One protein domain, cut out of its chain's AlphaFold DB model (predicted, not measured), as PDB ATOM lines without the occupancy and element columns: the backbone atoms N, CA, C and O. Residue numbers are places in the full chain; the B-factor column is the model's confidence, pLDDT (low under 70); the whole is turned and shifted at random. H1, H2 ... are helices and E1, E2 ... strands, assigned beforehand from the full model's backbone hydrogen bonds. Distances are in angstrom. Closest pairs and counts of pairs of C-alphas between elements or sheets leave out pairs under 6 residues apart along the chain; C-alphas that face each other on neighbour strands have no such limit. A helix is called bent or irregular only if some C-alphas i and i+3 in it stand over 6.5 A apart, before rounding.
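What this domain is: This is residues 4 to 159 of the 161 residues of an uncharacterized protein of Actinomadura pelletieri DSM 43383 (UniProt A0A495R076). A small two-stranded sheet of E1 and E2 covers part of one side of a helical body with H4 in its middle; H3, H5 and H7 pack on H4, and H6 packs on H7. The long helix H2 passes the sheet with its residues 62 to 74 and makes an arm, at whose end residues 48 to 53 stick out. The printed part has 156 residues with two named strands and seven named helices, in the order E1 H1 E2 H2 H3 H4 H5 H6 H7; the sheet is antiparallel and the class is mostly helix. The whole is compact, with a radius of gyration of the C-alphas of 16.6 A, and elongated, spanning 53 by 32 by 30 A.

Where its parts are: E1 is residues 4 to 7, beginning at C-alpha 4 (189.745, 107.361, 160.594), and E2 is residues 32 to 37. H2, residues 52 to 76, begins at C-alpha 52 (192.127, 133.722, 163.663), is 36.5 A long and has a kink of 34 degrees near residue 70. H4, residues 89 to 105, is 21.6 A long with a kink of 92 degrees near residue 96. H1 is residues 9 to 17, H3 80 to 86, H5 109 to 122, 20.2 A long, and H6 124 to 138, 21.9 A long. H7, residues 150 to 157, ends at C-alpha 157 (182.239, 95.559, 134.103). Irregular are H2, H3, H4 and H6: C-alphas 53 and 56 are 7.3 A apart, 81 and 84 8.2 A, 94 and 97 8.7 A, 125 and 128 7.4 A.

How they stand to each other: E1 and E2 are antiparallel at 176 degrees; N 4 and O 36 are 2.8 A apart and N 33 and O 6 2.9 A, within hydrogen-bond range. The closest C-alphas of E2 and H4, Leu 33 and Asp 98, are 5.8 A apart; those of E2 and H2, Ser 36 and Ile 70, 7.2 A. H4 is the hub, touching five helices. It forms a helical hairpin with H5, at a shallow tilt of 22 degrees, closest at C-alphas Val 100 and Ala 112, 4.6 A. Another joins H3 and H4, closest at C-alphas Ala 80 and Ala 103, 5.3 A. H4 touches H2 at C-alphas Leu 91 and Ile 69, 5.5 A, H7 at Pro 97 and Leu 151, 5.6 A, and H1 at Ser 105 and Leu 11, 6.2 A, each closest pair. H6 touches H7 at a steep tilt of 42 degrees, closest at C-alphas Phe 130 and Gly 152, 4.1 A; H4 and H6 are apart. Every O i to N i+4 pair is within hydrogen-bond range in H1, H5 and H7, against 16 of 21 in H2, 11 of 13 in H4, 9 of 11 in H6 and 1 of 3 in H3, where 3 of 4 O i to N i+3 pairs are.

The domain as a whole: The C-alphas of Ser 50 and Asp 159, the two farthest apart, are 53.3 A apart. The printed part has no cut; the links H1 to E2, E2 to H2 and H6 to H7 are long. Mean pLDDT of the printed part is 84.3, with residues 36 to 55, 74 to 77 and 125 under 70.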
ATOM      1  N   LEU A   4     190.885 108.173 160.217       73.44
ATOM      2  CA  LEU A   4     189.745 107.361 160.594       73.44
ATOM      3  C   LEU A   4     189.265 106.651 159.330       73.44
ATOM      4  O   LEU A   4     188.880 107.291 158.352       73.44
ATOM      5  N   ALA A   5     189.337 105.326 159.334       82.44
ATOM      6  CA  ALA A   5     189.042 104.507 158.171       82.44
ATOM      7  C   ALA A   5     188.072 103.381 158.523       82.44
ATOM      8  O   ALA A   5     188.049 102.883 159.650       82.44
ATOM      9  N   VAL A   6     187.272 103.006 157.532       84.44
ATOM     10  CA  VAL A   6     186.305 101.916 157.597       84.44
ATOM     11  C   VAL A   6     186.827 100.797 156.712       84.44
ATOM     12  O   VAL A   6     187.085 101.010 155.524       84.44
ATOM     13  N   PHE A   7     186.971  99.613 157.301       88.94
ATOM     14  CA  PHE A   7     187.469  98.423 156.627       88.94
ATOM     15  C   PHE A   7     186.423  97.307 156.640       88.94
ATOM     16  O   PHE A   7     185.699  97.143 157.622       88.94
ATOM     17  N   ASP A   8     186.399  96.512 155.575       90.50
ATOM     18  CA  ASP A   8     185.611  95.292 155.442       90.50
ATOM     19  C   ASP A   8     186.493  94.178 154.858       90.50
ATOM     20  O   ASP A   8     186.856  94.174 153.679       90.50
ATOM     21  N   SER A   9     186.850  93.213 155.704       92.94
ATOM     22  CA  SER A   9     187.730  92.104 155.323       92.94
ATOM     23  C   SER A   9     187.083  91.132 154.335       92.94
ATOM     24  O   SER A   9     187.793  90.480 153.568       92.94
ATOM     25  N   ALA A  10     185.749  91.032 154.315       92.69
ATOM     26  CA  ALA A  10     185.041  90.191 153.358       92.69
ATOM     27  C   ALA A  10     185.028  90.836 151.969       92.69
ATOM     28  O   ALA A  10     185.257  90.137 150.983       92.69
ATOM     29  N   LEU A  11     184.859  92.161 151.887       93.06
ATOM     30  CA  LEU A  11     185.054  92.903 150.640       93.06
ATOM     31  C   LEU A  11     186.491  92.756 150.136       93.06
ATOM     32  O   LEU A  11     186.706  92.448 148.967       93.06
ATOM     33  N   GLY A  12     187.479  92.910 151.018       94.88
ATOM     34  CA  GLY A  12     188.876  92.721 150.641       94.88
ATOM     35  C   GLY A  12     189.180  91.310 150.136       94.88
ATOM     36  O   GLY A  12     189.876  91.137 149.135       94.88
ATOM     37  N   ALA A  13     188.626  90.280 150.784       96.38
ATOM     38  CA  ALA A  13     188.732  88.902 150.311       96.38
ATOM     39  C   ALA A  13     188.078  88.716 148.932       96.38
ATOM     40  O   ALA A  13     188.664  88.067 148.067       96.38
ATOM     41  N   TRP A  14     186.907  89.321 148.713       96.88
ATOM     42  CA  TRP A  14     186.217  89.294 147.425       96.88
ATOM     43  C   TRP A  14     187.037  89.980 146.323       96.88
ATOM     44  O   TRP A  14     187.256  89.382 145.274       96.88
ATOM     45  N   ARG A  15     187.587  91.174 146.580       96.44
ATOM     46  CA  ARG A  15     188.412  91.910 145.606       96.44
ATOM     47  C   ARG A  15     189.657  91.135 145.177       96.44
ATOM     48  O   ARG A  15     189.993  91.101 143.998       96.44
ATOM     49  N   ARG A  16     190.313  90.455 146.124       95.75
ATOM     50  CA  ARG A  16     191.457  89.570 145.836       95.75
ATOM     51  C   ARG A  16     191.066  88.346 145.008       95.75
ATOM     52  O   ARG A  16     191.867  87.886 144.198       95.75
ATOM     53  N   ALA A  17     189.865  87.811 145.216       97.06
ATOM     54  CA  ALA A  17     189.356  86.669 144.459       97.06
ATOM     55  C   ALA A  17     188.862  87.048 143.052       97.06
ATOM     56  O   ALA A  17     188.862  86.190 142.172       97.06
ATOM     57  N   HIS A  18     188.474  88.311 142.848       96.38
ATOM     58  CA  HIS A  18     187.871  88.820 141.613       96.38
ATOM     59  C   HIS A  18     188.554  90.101 141.092       96.38
ATOM     60  O   HIS A  18     187.883  91.115 140.875       96.38
ATOM     61  N   PRO A  19     189.885  90.113 140.888       94.75
ATOM     62  CA  PRO A  19     190.612  91.319 140.487       94.75
ATOM     63  C   PRO A  19     190.160  91.892 139.133       94.75
ATOM     64  O   PRO A  19     190.343  93.082 138.880       94.75
ATOM     65  N   GLU A  20     189.581  91.064 138.263       93.69
ATOM     66  CA  GLU A  20     188.992  91.444 136.976       93.69
ATOM     67  C   GLU A  20     187.686  92.233 137.112       93.69
ATOM     68  O   GLU A  20     187.325  92.977 136.203       93.69
ATOM     69  N   LEU A  21     187.001  92.093 138.250       94.88
ATOM     70  CA  LEU A  21     185.759  92.796 138.565       94.88
ATOM     71  C   LEU A  21     185.992  94.040 139.428       94.88
ATOM     72  O   LEU A  21     185.033  94.695 139.811       94.88
ATOM     73  N   CYS A  22     187.240  94.361 139.764       95.19
ATOM     74  CA  CYS A  22     187.566  95.423 140.712       95.19
ATOM     75  C   CYS A  22     188.440  96.495 140.078       95.19
ATOM     76  O   CYS A  22     189.231  96.219 139.174       95.19
ATOM     77  N   LEU A  23     188.353  97.707 140.615       94.06
ATOM     78  CA  LEU A  23     189.211  98.839 140.282       94.06
ATOM     79  C   LEU A  23     190.671  98.568 140.674       94.06
ATOM     80  O   LEU A  23     190.952  97.839 141.631       94.06
ATOM     81  N   ALA A  24     191.622  99.174 139.956       92.88
ATOM     82  CA  ALA A  24     193.038  99.003 140.268       92.88
ATOM     83  C   ALA A  24     193.389  99.791 141.538       92.88
ATOM     84  O   ALA A  24     193.339 101.017 141.543       92.88
ATOM     85  N   ARG A  25     193.755  99.097 142.619       92.06
ATOM     86  CA  ARG A  25     194.159  99.701 143.899       92.06
ATOM     87  C   ARG A  25     195.333  98.941 144.518       92.06
ATOM     88  O   ARG A  25     195.566  97.785 144.169       92.06
ATOM     89  N   ALA A  26     196.069  99.598 145.414       90.88
ATOM     90  CA  ALA A  26     197.176  98.983 146.146       90.88
ATOM     91  C   ALA A  26     196.684  97.849 147.066       90.88
ATOM     92  O   ALA A  26     195.545  97.876 147.543       90.88
ATOM     93  N   GLU A  27     197.537  96.854 147.318       89.44
ATOM     94  CA  GLU A  27     197.167  95.623 148.035       89.44
ATOM     95  C   GLU A  27     196.719  95.898 149.477       89.44
ATOM     96  O   GLU A  27     195.773  95.301 149.988       89.44
ATOM     97  N   GLU A  28     197.342  96.874 150.123       89.69
ATOM     98  CA  GLU A  28     197.011  97.327 151.468       89.69
ATOM     99  C   GLU A  28     195.657  98.056 151.564       89.69
ATOM    100  O   GLU A  28     195.156  98.270 152.667       89.69
ATOM    101  N   LEU A  29     195.045  98.420 150.431       90.88
ATOM    102  CA  LEU A  29     193.771  99.150 150.364       90.88
ATOM    103  C   LEU A  29     192.593  98.263 149.944       90.88
ATOM    104  O   LEU A  29     191.483  98.764 149.761       90.88
ATOM    105  N   GLN A  30     192.802  96.953 149.794       92.31
ATOM    106  CA  GLN A  30     191.746  96.032 149.365       92.31
ATOM    107  C   GLN A  30     190.577  95.990 150.348       92.31
ATOM    108  O   GLN A  30     189.422  95.946 149.938       92.31
ATOM    109  N   ASP A  31     190.853  96.065 151.644       92.44
ATOM    110  CA  ASP A  31     189.823  96.001 152.678       92.44
ATOM    111  C   ASP A  31     189.169  97.380 152.915       92.44
ATOM    112  O   ASP A  31     188.206  97.486 153.667       92.44
ATOM    113  N   LEU A  32     189.681  98.457 152.305       89.50
ATOM    114  CA  LEU A  32     189.229  99.823 152.566       89.50
ATOM    115  C   LEU A  32     187.892 100.116 151.865       89.50
ATOM    116  O   LEU A  32     187.782  99.997 150.644       89.50
ATOM    117  N   LEU A  33     186.895 100.554 152.637       86.00
ATOM    118  CA  LEU A  33     185.632 101.102 152.123       86.00
ATOM    119  C   LEU A  33     185.712 102.617 151.964       86.00
ATOM    120  O   LEU A  33     185.366 103.172 150.925       86.00
ATOM    121  N   CYS A  34     186.187 103.291 153.006       80.56
ATOM    122  CA  CYS A  34     186.475 104.715 152.968       80.56
ATOM    123  C   CYS A  34     187.509 105.073 154.030       80.56
ATOM    124  O   CYS A  34     187.555 104.469 155.105       80.56
ATOM    125  N   ALA A  35     188.285 106.113 153.763       74.94
ATOM    126  CA  ALA A  35     189.112 106.762 154.762       74.94
ATOM    127  C   ALA A  35     188.803 108.254 154.776       74.94
ATOM    128  O   ALA A  35     188.544 108.862 153.740       74.94
ATOM    129  N   SER A  36     188.892 108.833 155.960       65.31
ATOM    130  CA  SER A  36     189.145 110.249 156.130       65.31
ATOM    131  C   SER A  36     190.468 110.360 156.861       65.31
ATOM    132  O   SER A  36     190.593 109.906 158.002       65.31
ATOM    133  N   SER A  37     191.490 110.900 156.204       59.59
ATOM    134  CA  SER A  37     192.690 111.302 156.921       59.59
ATOM    135  C   SER A  37     192.647 112.785 157.220       59.59
ATOM    136  O   SER A  37     192.142 113.591 156.433       59.59
ATOM    137  N   PHE A  38     193.221 113.141 158.368       50.94
ATOM    138  CA  PHE A  38     193.439 114.537 158.704       50.94
ATOM    139  C   PHE A  38     194.253 115.221 157.596       50.94
ATOM    140  O   PHE A  38     193.996 116.372 157.279       50.94
ATOM    141  N   LEU A  39     195.157 114.488 156.933       50.16
ATOM    142  CA  LEU A  39     196.047 115.008 155.898       50.16
ATOM    143  C   LEU A  39     195.398 115.144 154.505       50.16
ATOM    144  O   LEU A  39     195.711 116.102 153.799       50.16
ATOM    145  N   ASP A  40     194.459 114.280 154.118       47.84
ATOM    146  CA  ASP A  40     193.805 114.309 152.792       47.84
ATOM    147  C   ASP A  40     192.942 115.562 152.595       47.84
ATOM    148  O   ASP A  40     192.723 116.021 151.473       47.84
ATOM    149  N   LEU A  41     192.513 116.183 153.694       49.88
ATOM    150  CA  LEU A  41     191.800 117.459 153.681       49.88
ATOM    151  C   LEU A  41     192.741 118.678 153.805       49.88
ATOM    152  O   LEU A  41     192.290 119.822 153.700       49.88
ATOM    153  N   THR A  42     194.057 118.474 153.988       43.53
ATOM    154  CA  THR A  42     195.014 119.537 154.379       43.53
ATOM    155  C   THR A  42     195.821 120.192 153.267       43.53
ATOM    156  O   THR A  42     196.638 121.059 153.570       43.53
ATOM    157  N   SER A  43     195.533 119.970 151.983       45.62
ATOM    158  CA  SER A  43     196.084 120.895 150.972       45.62
ATOM    159  C   SER A  43     195.519 122.326 151.104       45.62
ATOM    160  O   SER A  43     196.054 123.252 150.498       45.62
ATOM    161  N   ARG A  44     194.469 122.538 151.922       47.94
ATOM    162  CA  ARG A  44     193.845 123.856 152.147       47.94
ATOM    163  C   ARG A  44     193.865 124.376 153.589       47.94
ATOM    164  O   ARG A  44     193.599 125.562 153.772       47.94
ATOM    165  N   TYR A  45     194.172 123.557 154.604       51.03
ATOM    166  CA  TYR A  45     193.750 123.873 155.976       51.03
ATOM    167  C   TYR A  45     194.744 123.589 157.122       51.03
ATOM    168  O   TYR A  45     194.350 123.103 158.178       51.03
ATOM    169  N   SER A  46     196.006 124.020 157.004       50.50
ATOM    170  CA  SER A  46     196.820 124.313 158.200       50.50
ATOM    171  C   SER A  46     196.188 125.472 158.979       50.50
ATOM    172  O   SER A  46     195.884 126.522 158.417       50.50
ATOM    173  N   VAL A  47     195.920 125.316 160.273       54.28
ATOM    174  CA  VAL A  47     195.442 126.442 161.085       54.28
ATOM    175  C   VAL A  47     196.639 127.304 161.476       54.28
ATOM    176  O   VAL A  47     197.369 126.995 162.414       54.28
ATOM    177  N   GLU A  48     196.844 128.405 160.758       58.44
ATOM    178  CA  GLU A  48     197.795 129.428 161.177       58.44
ATOM    179  C   GLU A  48     197.242 130.190 162.387       58.44
ATOM    180  O   GLU A  48     196.162 130.784 162.336       58.44
ATOM    181  N   LEU A  49     197.992 130.213 163.491       58.84
ATOM    182  CA  LEU A  49     197.602 130.964 164.691       58.84
ATOM    183  C   LEU A  49     197.505 132.479 164.434       58.84
ATOM    184  O   LEU A  49     196.776 133.167 165.150       58.84
ATOM    185  N   SER A  50     198.200 132.967 163.401       64.75
ATOM    186  CA  SER A  50     198.140 134.331 162.864       64.75
ATOM    187  C   SER A  50     196.873 134.632 162.058       64.75
ATOM    188  O   SER A  50     196.620 135.800 161.781       64.75
ATOM    189  N   GLN A  51     196.063 133.628 161.699       65.94
ATOM    190  CA  GLN A  51     194.839 133.786 160.903       65.94
ATOM    191  C   GLN A  51     193.599 133.333 161.700       65.94
ATOM    192  O   GLN A  51     193.012 132.285 161.411       65.94
ATOM    193  N   PRO A  52     193.188 134.100 162.733       66.56
ATOM    194  CA  PRO A  52     192.127 133.722 163.663       66.56
ATOM    195  C   PRO A  52     190.801 133.329 163.018       66.56
ATOM    196  O   PRO A  52     190.127 132.432 163.521       66.56
ATOM    197  N   GLU A  53     190.449 133.994 161.926       65.25
ATOM    198  CA  GLU A  53     189.088 134.006 161.390       65.25
ATOM    199  C   GLU A  53     188.713 132.705 160.670       65.25
ATOM    200  O   GLU A  53     187.542 132.359 160.571       65.25
ATOM    201  N   GLY A  54     189.707 131.927 160.230       66.69
ATOM    202  CA  GLY A  54     189.490 130.648 159.552       66.69
ATOM    203  C   GLY A  54     189.550 129.418 160.457       66.69
ATOM    204  O   GLY A  54     189.447 128.308 159.955       66.69
ATOM    205  N   ARG A  55     189.793 129.564 161.767       69.88
ATOM    206  CA  ARG A  55     190.119 128.417 162.641       69.88
ATOM    207  C   ARG A  55     188.904 127.580 163.024       69.88
ATOM    208  O   ARG A  55     188.952 126.353 162.953       69.88
ATOM    209  N   ILE A  56     187.832 128.260 163.425       72.31
ATOM    210  CA  ILE A  56     186.583 127.617 163.849       72.31
ATOM    211  C   ILE A  56     185.942 126.921 162.647       72.31
ATOM    212  O   ILE A  56     185.738 125.714 162.699       72.31
ATOM    213  N   SER A  57     185.797 127.625 161.521       71.38
ATOM    214  CA  SER A  57     185.204 127.071 160.296       71.38
ATOM    215  C   SER A  57     185.948 125.849 159.743       71.38
ATOM    216  O   SER A  57     185.323 124.926 159.231       71.38
ATOM    217  N   ARG A  58     187.280 125.788 159.880       70.50
ATOM    218  CA  ARG A  58     188.077 124.601 159.505       70.50
ATOM    219  C   ARG A  58     187.810 123.401 160.418       70.50
ATOM    220  O   ARG A  58     187.769 122.271 159.943       70.50
ATOM    221  N   THR A  59     187.630 123.647 161.715       71.19
ATOM    222  CA  THR A  59     187.325 122.595 162.701       71.19
ATOM    223  C   THR A  59     185.894 122.077 162.532       71.19
ATOM    224  O   THR A  59     185.655 120.872 162.616       71.19
ATOM    225  N   GLU A  60     184.952 122.973 162.237       76.94
ATOM    226  CA  GLU A  60     183.566 122.633 161.894       76.94
ATOM    227  C   GLU A  60     183.516 121.790 160.616       76.94
ATOM    228  O   GLU A  60     182.968 120.698 160.647       76.94
ATOM    229  N   ALA A  61     184.222 122.189 159.551       71.94
ATOM    230  CA  ALA A  61     184.279 121.415 158.308       71.94
ATOM    231  C   ALA A  61     184.840 119.990 158.492       71.94
ATOM    232  O   ALA A  61     184.385 119.050 157.839       71.94
ATOM    233  N   TRP A  62     185.821 119.805 159.384       71.81
ATOM    234  CA  TRP A  62     186.317 118.472 159.753       71.81
ATOM    235  C   TRP A  62     185.249 117.646 160.480       71.81
ATOM    236  O   TRP A  62     185.059 116.465 160.190       71.81
ATOM    237  N   THR A  63     184.535 118.281 161.409       76.69
ATOM    238  CA  THR A  63     183.451 117.653 162.172       76.69
ATOM    239  C   THR A  63     182.307 117.234 161.248       76.69
ATOM    240  O   THR A  63     181.872 116.084 161.302       76.69
ATOM    241  N   ASP A  64     181.904 118.110 160.326       77.50
ATOM    242  CA  ASP A  64     180.899 117.829 159.297       77.50
ATOM    243  C   ASP A  64     181.336 116.656 158.412       77.50
ATOM    244  O   ASP A  64     180.580 115.711 158.207       77.50
ATOM    245  N   HIS A  65     182.595 116.635 157.966       74.62
ATOM    246  CA  HIS A  65     183.125 115.538 157.158       74.62
ATOM    247  C   HIS A  65     183.084 114.182 157.889       74.62
ATOM    248  O   HIS A  65     182.685 113.170 157.304       74.62
ATOM    249  N   ILE A  66     183.448 114.141 159.177       76.31
ATOM    250  CA  ILE A  66     183.312 112.929 160.002       76.31
ATOM    251  C   ILE A  66     181.844 112.509 160.111       76.31
ATOM    252  O   ILE A  66     181.546 111.315 160.021       76.31
ATOM    253  N   HIS A  67     180.922 113.450 160.313       77.12
ATOM    254  CA  HIS A  67     179.499 113.146 160.455       77.12
ATOM    255  C   HIS A  67     178.823 112.727 159.146       77.12
ATOM    256  O   HIS A  67     177.890 111.927 159.187       77.12
ATOM    257  N   GLU A  68     179.296 113.211 158.000       74.94
ATOM    258  CA  GLU A  68     178.672 112.970 156.696       74.94
ATOM    259  C   GLU A  68     179.243 111.761 155.945       74.94
ATOM    260  O   GLU A  68     178.517 111.147 155.157       74.94
ATOM    261  N   ILE A  69     180.514 111.407 156.183       73.31
ATOM    262  CA  ILE A  69     181.182 110.268 155.532       73.31
ATOM    263  C   ILE A  69     181.396 109.124 156.505       73.31
ATOM    264  O   ILE A  69     180.925 108.020 156.266       73.31
ATOM    265  N   ILE A  70     182.119 109.356 157.599       74.38
ATOM    266  CA  ILE A  70     182.584 108.244 158.429       74.38
ATOM    267  C   ILE A  70     181.471 107.722 159.337       74.38
ATOM    268  O   ILE A  70     181.218 106.521 159.393       74.38
ATOM    269  N   SER A  71     180.768 108.619 160.023       76.62
ATOM    270  CA  SER A  71     179.722 108.248 160.978       76.62
ATOM    271  C   SER A  71     178.607 107.398 160.359       76.62
ATOM    272  O   SER A  71     178.199 106.446 161.015       76.62
ATOM    273  N   PRO A  72     178.118 107.641 159.125       73.94
ATOM    274  CA  PRO A  72     177.090 106.794 158.523       73.94
ATOM    275  C   PRO A  72     177.544 105.347 158.310       73.94
ATOM    276  O   PRO A  72     176.743 104.439 158.505       73.94
ATOM    277  N   TRP A  73     178.820 105.105 157.996       73.88
ATOM    278  CA  TRP A  73     179.352 103.740 157.931       73.88
ATOM    279  C   TRP A  73     179.329 103.041 159.296       73.88
ATOM    280  O   TRP A  73     178.951 101.874 159.374       73.88
ATOM    281  N   PHE A  74     179.683 103.756 160.370       67.69
ATOM    282  CA  PHE A  74     179.684 103.218 161.736       67.69
ATOM    283  C   PHE A  74     178.283 103.070 162.341       67.69
ATOM    284  O   PHE A  74     178.023 102.098 163.043       67.69
ATOM    285  N   HIS A  75     177.380 104.018 162.089       66.12
ATOM    286  CA  HIS A  75     176.026 104.003 162.641       66.12
ATOM    287  C   HIS A  75     175.106 103.025 161.918       66.12
ATOM    288  O   HIS A  75     174.241 102.435 162.560       66.12
ATOM    289  N   ASN A  76     175.279 102.850 160.604       61.69
ATOM    290  CA  ASN A  76     174.340 102.063 159.813       61.69
ATOM    291  C   ASN A  76     174.839 100.668 159.453       61.69
ATOM    292  O   ASN A  76     174.029  99.933 158.902       61.69
ATOM    293  N   THR A  77     176.105 100.300 159.738       61.56
ATOM    294  CA  THR A  77     176.738  99.026 159.302       61.56
ATOM    295  C   THR A  77     176.142  98.575 157.968       61.56
ATOM    296  O   THR A  77     175.419  97.588 157.909       61.56
ATOM    297  N   MET A  78     176.295  99.450 156.966       71.25
ATOM    298  CA  MET A  78     175.410  99.573 155.804       71.25
ATOM    299  C   MET A  78     174.896  98.218 155.302       71.25
ATOM    300  O   MET A  78     175.658  97.427 154.748       71.25
ATOM    301  N   ASP A  79     173.598  97.968 155.491       84.44
ATOM    302  CA  ASP A  79     172.922  96.820 154.897       84.44
ATOM    303  C   ASP A  79     172.999  96.955 153.376       84.44
ATOM    304  O   ASP A  79     172.392  97.858 152.790       84.44
ATOM    305  N   ALA A  80     173.779  96.079 152.739       87.81
ATOM    306  CA  ALA A  80     173.991  96.118 151.300       87.81
ATOM    307  C   ALA A  80     172.662  96.052 150.534       87.81
ATOM    308  O   ALA A  80     172.546  96.721 149.511       87.81
ATOM    309  N   ALA A  81     171.649  95.355 151.064       91.12
ATOM    310  CA  ALA A  81     170.327  95.216 150.450       91.12
ATOM    311  C   ALA A  81     169.504  96.517 150.465       91.12
ATOM    312  O   ALA A  81     168.519  96.642 149.737       91.12
ATOM    313  N   ARG A  82     169.906  97.505 151.274       90.69
ATOM    314  CA  ARG A  82     169.270  98.830 151.384       90.69
ATOM    315  C   ARG A  82     170.235  99.975 151.085       90.69
ATOM    316  O   ARG A  82     169.902 101.134 151.321       90.69
ATOM    317  N   LEU A  83     171.425  99.670 150.572       89.88
ATOM    318  CA  LEU A  83     172.531 100.609 150.383       89.88
ATOM    319  C   LEU A  83     172.098 101.902 149.674       89.88
ATOM    320  O   LEU A  83     172.437 102.992 150.133       89.88
ATOM    321  N   ALA A  84     171.314 101.797 148.598       91.12
ATOM    322  CA  ALA A  84     170.858 102.956 147.838       91.12
ATOM    323  C   ALA A  84     169.810 103.806 148.567       91.12
ATOM    324  O   ALA A  84     169.652 104.974 148.229       91.12
ATOM    325  N   GLU A  85     169.120 103.260 149.566       89.00
ATOM    326  CA  GLU A  85     168.192 104.003 150.422       89.00
ATOM    327  C   GLU A  85     168.951 104.762 151.517       89.00
ATOM    328  O   GLU A  85     168.685 105.936 151.768       89.00
ATOM    329  N   VAL A  86     169.916 104.096 152.161       87.44
ATOM    330  CA  VAL A  86     170.544 104.604 153.392       87.44
ATOM    331  C   VAL A  86     171.825 105.409 153.157       87.44
ATOM    332  O   VAL A  86     172.246 106.156 154.042       87.44
ATOM    333  N   ALA A  87     172.456 105.298 151.980       88.25
ATOM    334  CA  ALA A  87     173.645 106.082 151.654       88.25
ATOM    335  C   ALA A  87     173.304 107.577 151.535       88.25
ATOM    336  O   ALA A  87     172.489 107.980 150.692       88.25
ATOM    337  N   SER A  88     173.978 108.403 152.342       86.50
ATOM    338  CA  SER A  88     173.874 109.864 152.272       86.50
ATOM    339  C   SER A  88     174.345 110.382 150.911       86.50
ATOM    340  O   SER A  88     175.181 109.765 150.248       86.50
ATOM    341  N   GLU A  89     173.843 111.545 150.489       86.75
ATOM    342  CA  GLU A  89     174.318 112.191 149.258       86.75
ATOM    343  C   GLU A  89     175.836 112.403 149.294       86.75
ATOM    344  O   GLU A  89     176.515 112.153 148.302       86.75
ATOM    345  N   HIS A  90     176.389 112.793 150.448       83.38
ATOM    346  CA  HIS A  90     177.825 112.996 150.598       83.38
ATOM    347  C   HIS A  90     178.614 111.706 150.353       83.38
ATOM    348  O   HIS A  90     179.597 111.745 149.620       83.38
ATOM    349  N   LEU A  91     178.173 110.569 150.901       84.50
ATOM    350  CA  LEU A  91     178.812 109.274 150.663       84.50
ATOM    351  C   LEU A  91     178.781 108.874 149.192       84.50
ATOM    352  O   LEU A  91     179.813 108.516 148.628       84.50
ATOM    353  N   VAL A  92     177.615 108.980 148.553       89.19
ATOM    354  CA  VAL A  92     177.488 108.709 147.114       89.19
ATOM    355  C   VAL A  92     178.421 109.629 146.327       89.19
ATOM    356  O   VAL A  92     179.109 109.218 145.398       89.19
ATOM    357  N   ARG A  93     178.522 110.886 146.744       85.56
ATOM    358  CA  ARG A  93     179.391 111.864 146.113       85.56
ATOM    359  C   ARG A  93     180.869 111.487 146.262       85.56
ATOM    360  O   ARG A  93     181.619 111.667 145.314       85.56
ATOM    361  N   THR A  94     181.330 110.992 147.404       81.81
ATOM    362  CA  THR A  94     182.772 110.815 147.660       81.81
ATOM    363  C   THR A  94     183.304 109.420 147.379       81.81
ATOM    364  O   THR A  94     184.445 109.310 146.939       81.81
ATOM    365  N   VAL A  95     182.504 108.378 147.603       87.88
ATOM    366  CA  VAL A  95     182.967 106.980 147.609       87.88
ATOM    367  C   VAL A  95     182.056 106.037 146.816       87.88
ATOM    368  O   VAL A  95     182.066 104.831 147.040       87.88
ATOM    369  N   ALA A  96     181.264 106.545 145.863       90.88
ATOM    370  CA  ALA A  96     180.371 105.700 145.058       90.88
ATOM    371  C   ALA A  96     181.029 104.473 144.396       90.88
ATOM    372  O   ALA A  96     180.389 103.423 144.417       90.88
ATOM    373  N   PRO A  97     182.267 104.520 143.857       92.12
ATOM    374  CA  PRO A  97     182.895 103.313 143.318       92.12
ATOM    375  C   PRO A  97     183.060 102.204 144.368       92.12
ATOM    376  O   PRO A  97     182.799 101.037 144.087       92.12
ATOM    377  N   ASP A  98     183.418 102.566 145.601       92.06
ATOM    378  CA  ASP A  98     183.556 101.620 146.709       92.06
ATOM    379  C   ASP A  98     182.198 101.098 147.196       92.06
ATOM    380  O   ASP A  98     182.078  99.919 147.521       92.06
ATOM    381  N   LEU A  99     181.155 101.938 147.177       92.81
ATOM    382  CA  LEU A  99     179.776 101.515 147.449       92.81
ATOM    383  C   LEU A  99     179.281 100.492 146.411       92.81
ATOM    384  O   LEU A  99     178.635  99.512 146.777       92.81
ATOM    385  N   VAL A 100     179.598 100.698 145.128       94.81
ATOM    386  CA  VAL A 100     179.244  99.774 144.038       94.81
ATOM    387  C   VAL A 100     179.924  98.421 144.237       94.81
ATOM    388  O   VAL A 100     179.231  97.406 144.289       94.81
ATOM    389  N   GLU A 101     181.247  98.387 144.420       95.00
ATOM    390  CA  GLU A 101     181.970  97.130 144.672       95.00
ATOM    391  C   GLU A 101     181.485  96.439 145.955       95.00
ATOM    392  O   GLU A 101     181.332  95.217 145.974       95.00
ATOM    393  N   PHE A 102     181.175  97.202 147.011       94.75
ATOM    394  CA  PHE A 102     180.585  96.660 148.234       94.75
ATOM    395  C   PHE A 102     179.255  95.953 147.952       94.75
ATOM    396  O   PHE A 102     179.129  94.776 148.283       94.75
ATOM    397  N   ALA A 103     178.295  96.602 147.286       95.25
ATOM    398  CA  ALA A 103     177.024  95.968 146.928       95.25
ATOM    399  C   ALA A 103     177.212  94.723 146.051       95.25
ATOM    400  O   ALA A 103     176.634  93.674 146.342       95.25
ATOM    401  N   ILE A 104     178.061  94.799 145.022       97.12
ATOM    402  CA  ILE A 104     178.341  93.660 144.137       97.12
ATOM    403  C   ILE A 104     178.942  92.487 144.916       97.12
ATOM    404  O   ILE A 104     178.488  91.354 144.745       97.12
ATOM    405  N   SER A 105     179.884  92.742 145.830       96.00
ATOM    406  CA  SER A 105     180.491  91.701 146.671       96.00
ATOM    407  C   SER A 105     179.481  90.972 147.566       96.00
ATOM    408  O   SER A 105     179.721  89.838 147.983       96.00
ATOM    409  N   ARG A 106     178.336  91.606 147.855       95.50
ATOM    410  CA  ARG A 106     177.230  91.031 148.635       95.50
ATOM    411  C   ARG A 106     176.113  90.438 147.770       95.50
ATOM    412  O   ARG A 106     175.171  89.885 148.320       95.50
ATOM    413  N   GLY A 107     176.227  90.504 146.442       96.06
ATOM    414  CA  GLY A 107     175.198  90.039 145.506       96.06
ATOM    415  C   GLY A 107     174.074  91.049 145.249       96.06
ATOM    416  O   GLY A 107     173.116  90.737 144.547       96.06
ATOM    417  N   GLU A 108     174.202  92.276 145.752       97.00
ATOM    418  CA  GLU A 108     173.162  93.310 145.726       97.00
ATOM    419  C   GLU A 108     173.262  94.185 144.471       97.00
ATOM    420  O   GLU A 108     173.423  95.406 144.519       97.00
ATOM    421  N   ARG A 109     173.185  93.546 143.299       96.94
ATOM    422  CA  ARG A 109     173.392  94.201 141.995       96.94
ATOM    423  C   ARG A 109     172.464  95.392 141.755       96.94
ATOM    424  O   ARG A 109     172.887  96.408 141.211       96.94
ATOM    425  N   GLU A 110     171.211  95.278 142.172       96.94
ATOM    426  CA  GLU A 110     170.232  96.353 142.013       96.94
ATOM    427  C   GLU A 110     170.606  97.590 142.840       96.94
ATOM    428  O   GLU A 110     170.506  98.721 142.372       96.94
ATOM    429  N   GLN A 111     171.124  97.381 144.049       96.69
ATOM    430  CA  GLN A 111     171.586  98.469 144.906       96.69
ATOM    431  C   GLN A 111     172.824  99.151 144.314       96.69
ATOM    432  O   GLN A 111     172.917 100.378 144.336       96.69
ATOM    433  N   ALA A 112     173.733  98.380 143.710       96.50
ATOM    434  CA  ALA A 112     174.870  98.923 142.968       96.50
ATOM    435  C   ALA A 112     174.422  99.808 141.788       96.50
ATOM    436  O   ALA A 112     174.930 100.920 141.632       96.50
ATOM    437  N   ARG A 113     173.435  99.354 141.001       97.19
ATOM    438  CA  ARG A 113     172.845 100.131 139.896       97.19
ATOM    439  C   ARG A 113     172.268 101.460 140.389       97.19
ATOM    440  O   ARG A 113     172.599 102.512 139.848       97.19
ATOM    441  N   LEU A 114     171.470 101.428 141.454       96.19
ATOM    442  CA  LEU A 114     170.844 102.624 142.023       96.19
ATOM    443  C   LEU A 114     171.869 103.623 142.589       96.19
ATOM    444  O   LEU A 114     171.714 104.830 142.414       96.19
ATOM    445  N   ILE A 115     172.935 103.152 143.247       94.50
ATOM    446  CA  ILE A 115     174.029 104.028 143.701       94.50
ATOM    447  C   ILE A 115     174.701 104.722 142.518       94.50
ATOM    448  O   ILE A 115     174.996 105.915 142.589       94.50
ATOM    449  N   LEU A 116     174.934 103.982 141.438       93.75
ATOM    450  CA  LEU A 116     175.573 104.501 140.240       93.75
ATOM    451  C   LEU A 116     174.718 105.582 139.566       93.75
ATOM    452  O   LEU A 116     175.233 106.653 139.250       93.75
ATOM    453  N   GLU A 117     173.414 105.345 139.425       93.06
ATOM    454  CA  GLU A 117     172.455 106.334 138.914       93.06
ATOM    455  C   GLU A 117     172.454 107.606 139.762       93.06
ATOM    456  O   GLU A 117     172.681 108.701 139.238       93.06
ATOM    457  N   ARG A 118     172.329 107.459 141.088       92.94
ATOM    458  CA  ARG A 118     172.396 108.590 142.025       92.94
ATOM    459  C   ARG A 118     173.707 109.366 141.885       92.94
ATOM    460  O   ARG A 118     173.701 110.594 141.899       92.94
ATOM    461  N   ALA A 119     174.843 108.684 141.740       91.62
ATOM    462  CA  ALA A 119     176.147 109.337 141.629       91.62
ATOM    463  C   ALA A 119     176.275 110.196 140.359       91.62
ATOM    464  O   ALA A 119     176.814 111.307 140.423       91.62
ATOM    465  N   VAL A 120     175.753 109.710 139.228       89.38
ATOM    466  CA  VAL A 120     175.732 110.449 137.955       89.38
ATOM    467  C   VAL A 120     174.805 111.667 138.035       89.38
ATOM    468  O   VAL A 120     175.155 112.735 137.529       89.38
ATOM    469  N   GLU A 121     173.663 111.544 138.715       90.69
ATOM    470  CA  GLU A 121     172.723 112.653 138.930       90.69
ATOM    471  C   GLU A 121     173.302 113.759 139.822       90.69
ATOM    472  O   GLU A 121     173.171 114.940 139.501       90.69
ATOM    473  N   ILE A 122     173.982 113.394 140.915       87.81
ATOM    474  CA  ILE A 122     174.580 114.354 141.861       87.81
ATOM    475  C   ILE A 122     175.753 115.108 141.222       87.81
ATOM    476  O   ILE A 122     176.025 116.262 141.565       87.81
ATOM    477  N   ARG A 123     176.477 114.478 140.286       81.38
ATOM    478  CA  ARG A 123     177.666 115.068 139.653       81.38
ATOM    479  C   ARG A 123     177.580 115.071 138.121       81.38
ATOM    480  O   ARG A 123     178.422 114.449 137.469       81.38
ATOM    481  N   PRO A 124     176.675 115.868 137.514       74.12
ATOM    482  CA  PRO A 124     176.526 115.916 136.057       74.12
ATOM    483  C   PRO A 124     177.809 116.334 135.328       74.12
ATOM    484  O   PRO A 124     178.039 115.929 134.191       74.12
ATOM    485  N   MET A 125     178.671 117.111 135.996       69.44
ATOM    486  CA  MET A 125     179.975 117.544 135.479       69.44
ATOM    487  C   MET A 125     180.974 116.398 135.253       69.44
ATOM    488  O   MET A 125     181.999 116.617 134.620       69.44
ATOM    489  N   TYR A 126     180.698 115.192 135.757       77.50
ATOM    490  CA  TYR A 126     181.522 114.006 135.514       77.50
ATOM    491  C   TYR A 126     180.960 113.080 134.441       77.50
ATOM    492  O   TYR A 126     181.460 111.969 134.294       77.50
ATOM    493  N   ARG A 127     179.968 113.522 133.658       86.56
ATOM    494  CA  ARG A 127     179.441 112.734 132.538       86.56
ATOM    495  C   ARG A 127     180.537 112.340 131.540       86.56
ATOM    496  O   ARG A 127     180.560 111.192 131.120       86.56
ATOM    497  N   ASP A 128     181.462 113.244 131.226       90.44
ATOM    498  CA  ASP A 128     182.564 112.946 130.300       90.44
ATOM    499  C   ASP A 128     183.493 111.871 130.882       90.44
ATOM    500  O   ASP A 128     183.733 110.850 130.250       90.44
ATOM    501  N   ALA A 129     183.904 112.026 132.147       92.75
ATOM    502  CA  ALA A 129     184.713 111.023 132.841       92.75
ATOM    503  C   ALA A 129     183.988 109.672 132.980       92.75
ATOM    504  O   ALA A 129     184.619 108.616 132.961       92.75
ATOM    505  N   PHE A 130     182.662 109.692 133.121       94.38
ATOM    506  CA  PHE A 130     181.846 108.488 133.136       94.38
ATOM    507  C   PHE A 130     181.897 107.772 131.781       94.38
ATOM    508  O   PHE A 130     182.188 106.580 131.745       94.38
ATOM    509  N   GLU A 131     181.697 108.469 130.661       95.31
ATOM    510  CA  GLU A 131     181.828 107.843 129.337       95.31
ATOM    511  C   GLU A 131     183.261 107.369 129.051       95.31
ATOM    512  O   GLU A 131     183.434 106.254 128.555       95.31
ATOM    513  N   ASP A 132     184.284 108.130 129.457       95.81
ATOM    514  CA  ASP A 132     185.688 107.707 129.368       95.81
ATOM    515  C   ASP A 132     185.909 106.379 130.107       95.81
ATOM    516  O   ASP A 132     186.505 105.444 129.573       95.81
ATOM    517  N   GLY A 133     185.367 106.250 131.321       96.75
ATOM    518  CA  GLY A 133     185.437 105.016 132.102       96.75
ATOM    519  C   GLY A 133     184.771 103.826 131.414       96.75
ATOM    520  O   GLY A 133     185.307 102.715 131.438       96.75
ATOM    521  N   ARG A 134     183.624 104.046 130.762       97.19
ATOM    522  CA  ARG A 134     182.946 102.998 129.982       97.19
ATOM    523  C   ARG A 134     183.798 102.552 128.802       97.19
ATOM    524  O   ARG A 134     183.889 101.355 128.535       97.19
ATOM    525  N   GLU A 135     184.434 103.492 128.114       97.81
ATOM    526  CA  GLU A 135     185.310 103.185 126.987       97.81
ATOM    527  C   GLU A 135     186.572 102.435 127.421       97.81
ATOM    528  O   GLU A 135     186.963 101.457 126.778       97.81
ATOM    529  N   MET A 136     187.152 102.811 128.566       97.38
ATOM    530  CA  MET A 136     188.244 102.060 129.188       97.38
ATOM    531  C   MET A 136     187.840 100.601 129.421       97.38
ATOM    532  O   MET A 136     188.557  99.700 128.986       97.38
ATOM    533  N   ALA A 137     186.671 100.355 130.025       97.12
ATOM    534  CA  ALA A 137     186.183  98.999 130.284       97.12
ATOM    535  C   ALA A 137     186.005  98.184 128.994       97.12
ATOM    536  O   ALA A 137     186.473  97.048 128.916       97.12
ATOM    537  N   ARG A 138     185.394  98.770 127.955       96.81
ATOM    538  CA  ARG A 138     185.225  98.116 126.641       96.81
ATOM    539  C   ARG A 138     186.556  97.788 125.971       96.81
ATOM    540  O   ARG A 138     186.664  96.775 125.287       96.81
ATOM    541  N   SER A 139     187.563  98.623 126.198       96.56
ATOM    542  CA  SER A 139     188.923  98.442 125.687       96.56
ATOM    543  C   SER A 139     189.785  97.510 126.550       96.56
ATOM    544  O   SER A 139     190.956  97.300 126.238       96.56
ATOM    545  N   GLY A 140     189.245  96.957 127.643       95.06
ATOM    546  CA  GLY A 140     189.989  96.109 128.579       95.06
ATOM    547  C   GLY A 140     190.997  96.868 129.452       95.06
ATOM    548  O   GLY A 140     191.879  96.254 130.049       95.06
ATOM    549  N   VAL A 141     190.885  98.196 129.530       96.00
ATOM    550  CA  VAL A 141     191.717  99.058 130.375       96.00
ATOM    551  C   VAL A 141     191.018  99.276 131.712       96.00
ATOM    552  O   VAL A 141     189.824  99.567 131.770       96.00
ATOM    553  N   ARG A 142     191.770  99.155 132.806       94.75
ATOM    554  CA  ARG A 142     191.278  99.358 134.171       94.75
ATOM    555  C   ARG A 142     191.802 100.684 134.736       94.75
ATOM    556  O   ARG A 142     193.010 100.900 134.658       94.75
ATOM    557  N   PRO A 143     190.945 101.559 135.291       93.94
ATOM    558  CA  PRO A 143     191.382 102.813 135.891       93.94
ATOM    559  C   PRO A 143     192.032 102.595 137.259       93.94
ATOM    560  O   PRO A 143     191.630 101.705 138.018       93.94
ATOM    561  N   ASP A 144     192.986 103.467 137.582       91.38
ATOM    562  CA  ASP A 144     193.559 103.582 138.920       91.38
ATOM    563  C   ASP A 144     192.534 104.178 139.889       91.38
ATOM    564  O   ASP A 144     191.832 105.140 139.565       91.38
ATOM    565  N   TRP A 145     192.437 103.612 141.085       89.31
ATOM    566  CA  TRP A 145     191.595 104.114 142.161       89.31
ATOM    567  C   TRP A 145     192.402 105.005 143.122       89.31
ATOM    568  O   TRP A 145     193.528 104.648 143.478       89.31
ATOM    569  N   PRO A 146     191.821 106.120 143.609       86.69
ATOM    570  CA  PRO A 146     190.545 106.701 143.187       86.69
ATOM    571  C   PRO A 146     190.723 107.624 141.964       86.69
ATOM    572  O   PRO A 146     191.560 108.525 141.975       86.69
ATOM    573  N   SER A 147     189.898 107.466 140.922       88.06
ATOM    574  CA  SER A 147     189.848 108.399 139.784       88.06
ATOM    575  C   SER A 147     188.423 108.602 139.258       88.06
ATOM    576  O   SER A 147     187.520 107.802 139.505       88.06
ATOM    577  N   ALA A 148     188.194 109.709 138.543       88.50
ATOM    578  CA  ALA A 148     186.869 110.049 138.019       88.50
ATOM    579  C   ALA A 148     186.261 108.974 137.078       88.50
ATOM    580  O   ALA A 148     185.058 108.726 137.192       88.50
ATOM    581  N   PRO A 149     187.040 108.274 136.224       94.62
ATOM    582  CA  PRO A 149     186.513 107.223 135.349       94.62
ATOM    583  C   PRO A 149     186.023 105.949 136.052       94.62
ATOM    584  O   PRO A 149     185.359 105.123 135.423       94.62
ATOM    585  N   CYS A 150     186.314 105.756 137.345       94.75
ATOM    586  CA  CYS A 150     185.989 104.517 138.059       94.75
ATOM    587  C   CYS A 150     184.500 104.132 137.985       94.75
ATOM    588  O   CYS A 150     184.185 102.951 137.837       94.75
ATOM    589  N   LEU A 151     183.578 105.101 138.062       93.75
ATOM    590  CA  LEU A 151     182.136 104.817 138.002       93.75
ATOM    591  C   LEU A 151     181.691 104.328 136.626       93.75
ATOM    592  O   LEU A 151     180.947 103.354 136.531       93.75
ATOM    593  N   GLY A 152     182.181 104.970 135.565       95.44
ATOM    594  CA  GLY A 152     181.914 104.552 134.194       95.44
ATOM    595  C   GLY A 152     182.416 103.143 133.926       95.44
ATOM    596  O   GLY A 152     181.685 102.301 133.409       95.44
ATOM    597  N   TRP A 153     183.639 102.854 134.365       97.19
ATOM    598  CA  TRP A 153     184.224 101.524 134.238       97.19
ATOM    599  C   TRP A 153     183.395 100.460 134.965       97.19
ATOM    600  O   TRP A 153     183.017  99.449 134.372       97.19
ATOM    601  N   SER A 154     183.025 100.739 136.220       96.25
ATOM    602  CA  SER A 154     182.210  99.840 137.048       96.25
ATOM    603  C   SER A 154     180.837  99.574 136.424       96.25
ATOM    604  O   SER A 154     180.330  98.458 136.521       96.25
ATOM    605  N   SER A 155     180.250 100.564 135.734       96.50
ATOM    606  CA  SER A 155     178.961 100.402 135.044       96.50
ATOM    607  C   SER A 155     178.995  99.311 133.972       96.50
ATOM    608  O   SER A 155     178.037  98.559 133.835       96.50
ATOM    609  N   VAL A 156     180.113  99.188 133.250       97.44
ATOM    610  CA  VAL A 156     180.269  98.224 132.155       97.44
ATOM    611  C   VAL A 156     180.694  96.867 132.693       97.44
ATOM    612  O   VAL A 156     180.096  95.858 132.334       97.44
ATOM    613  N   VAL A 157     181.695  96.826 133.576       96.81
ATOM    614  CA  VAL A 157     182.239  95.559 134.103       96.81
ATOM    615  C   VAL A 157     181.210  94.783 134.914       96.81
ATOM    616  O   VAL A 157     181.186  93.554 134.873       96.81
ATOM    617  N   HIS A 158     180.319  95.492 135.601       96.00
ATOM    618  CA  HIS A 158     179.227  94.883 136.345       96.00
ATOM    619  C   HIS A 158     177.897  94.874 135.587       96.00
ATOM    620  O   HIS A 158     176.913  94.417 136.163       96.00
ATOM    621  N   ASP A 159     177.850  95.337 134.332       95.31
ATOM    622  CA  ASP A 159     176.642  95.376 133.492       95.31
ATOM    623  C   ASP A 159     175.450  96.064 134.209       95.31
ATOM    624  O   ASP A 159     174.340  95.548 134.355       95.31
TER     625      ASP A 159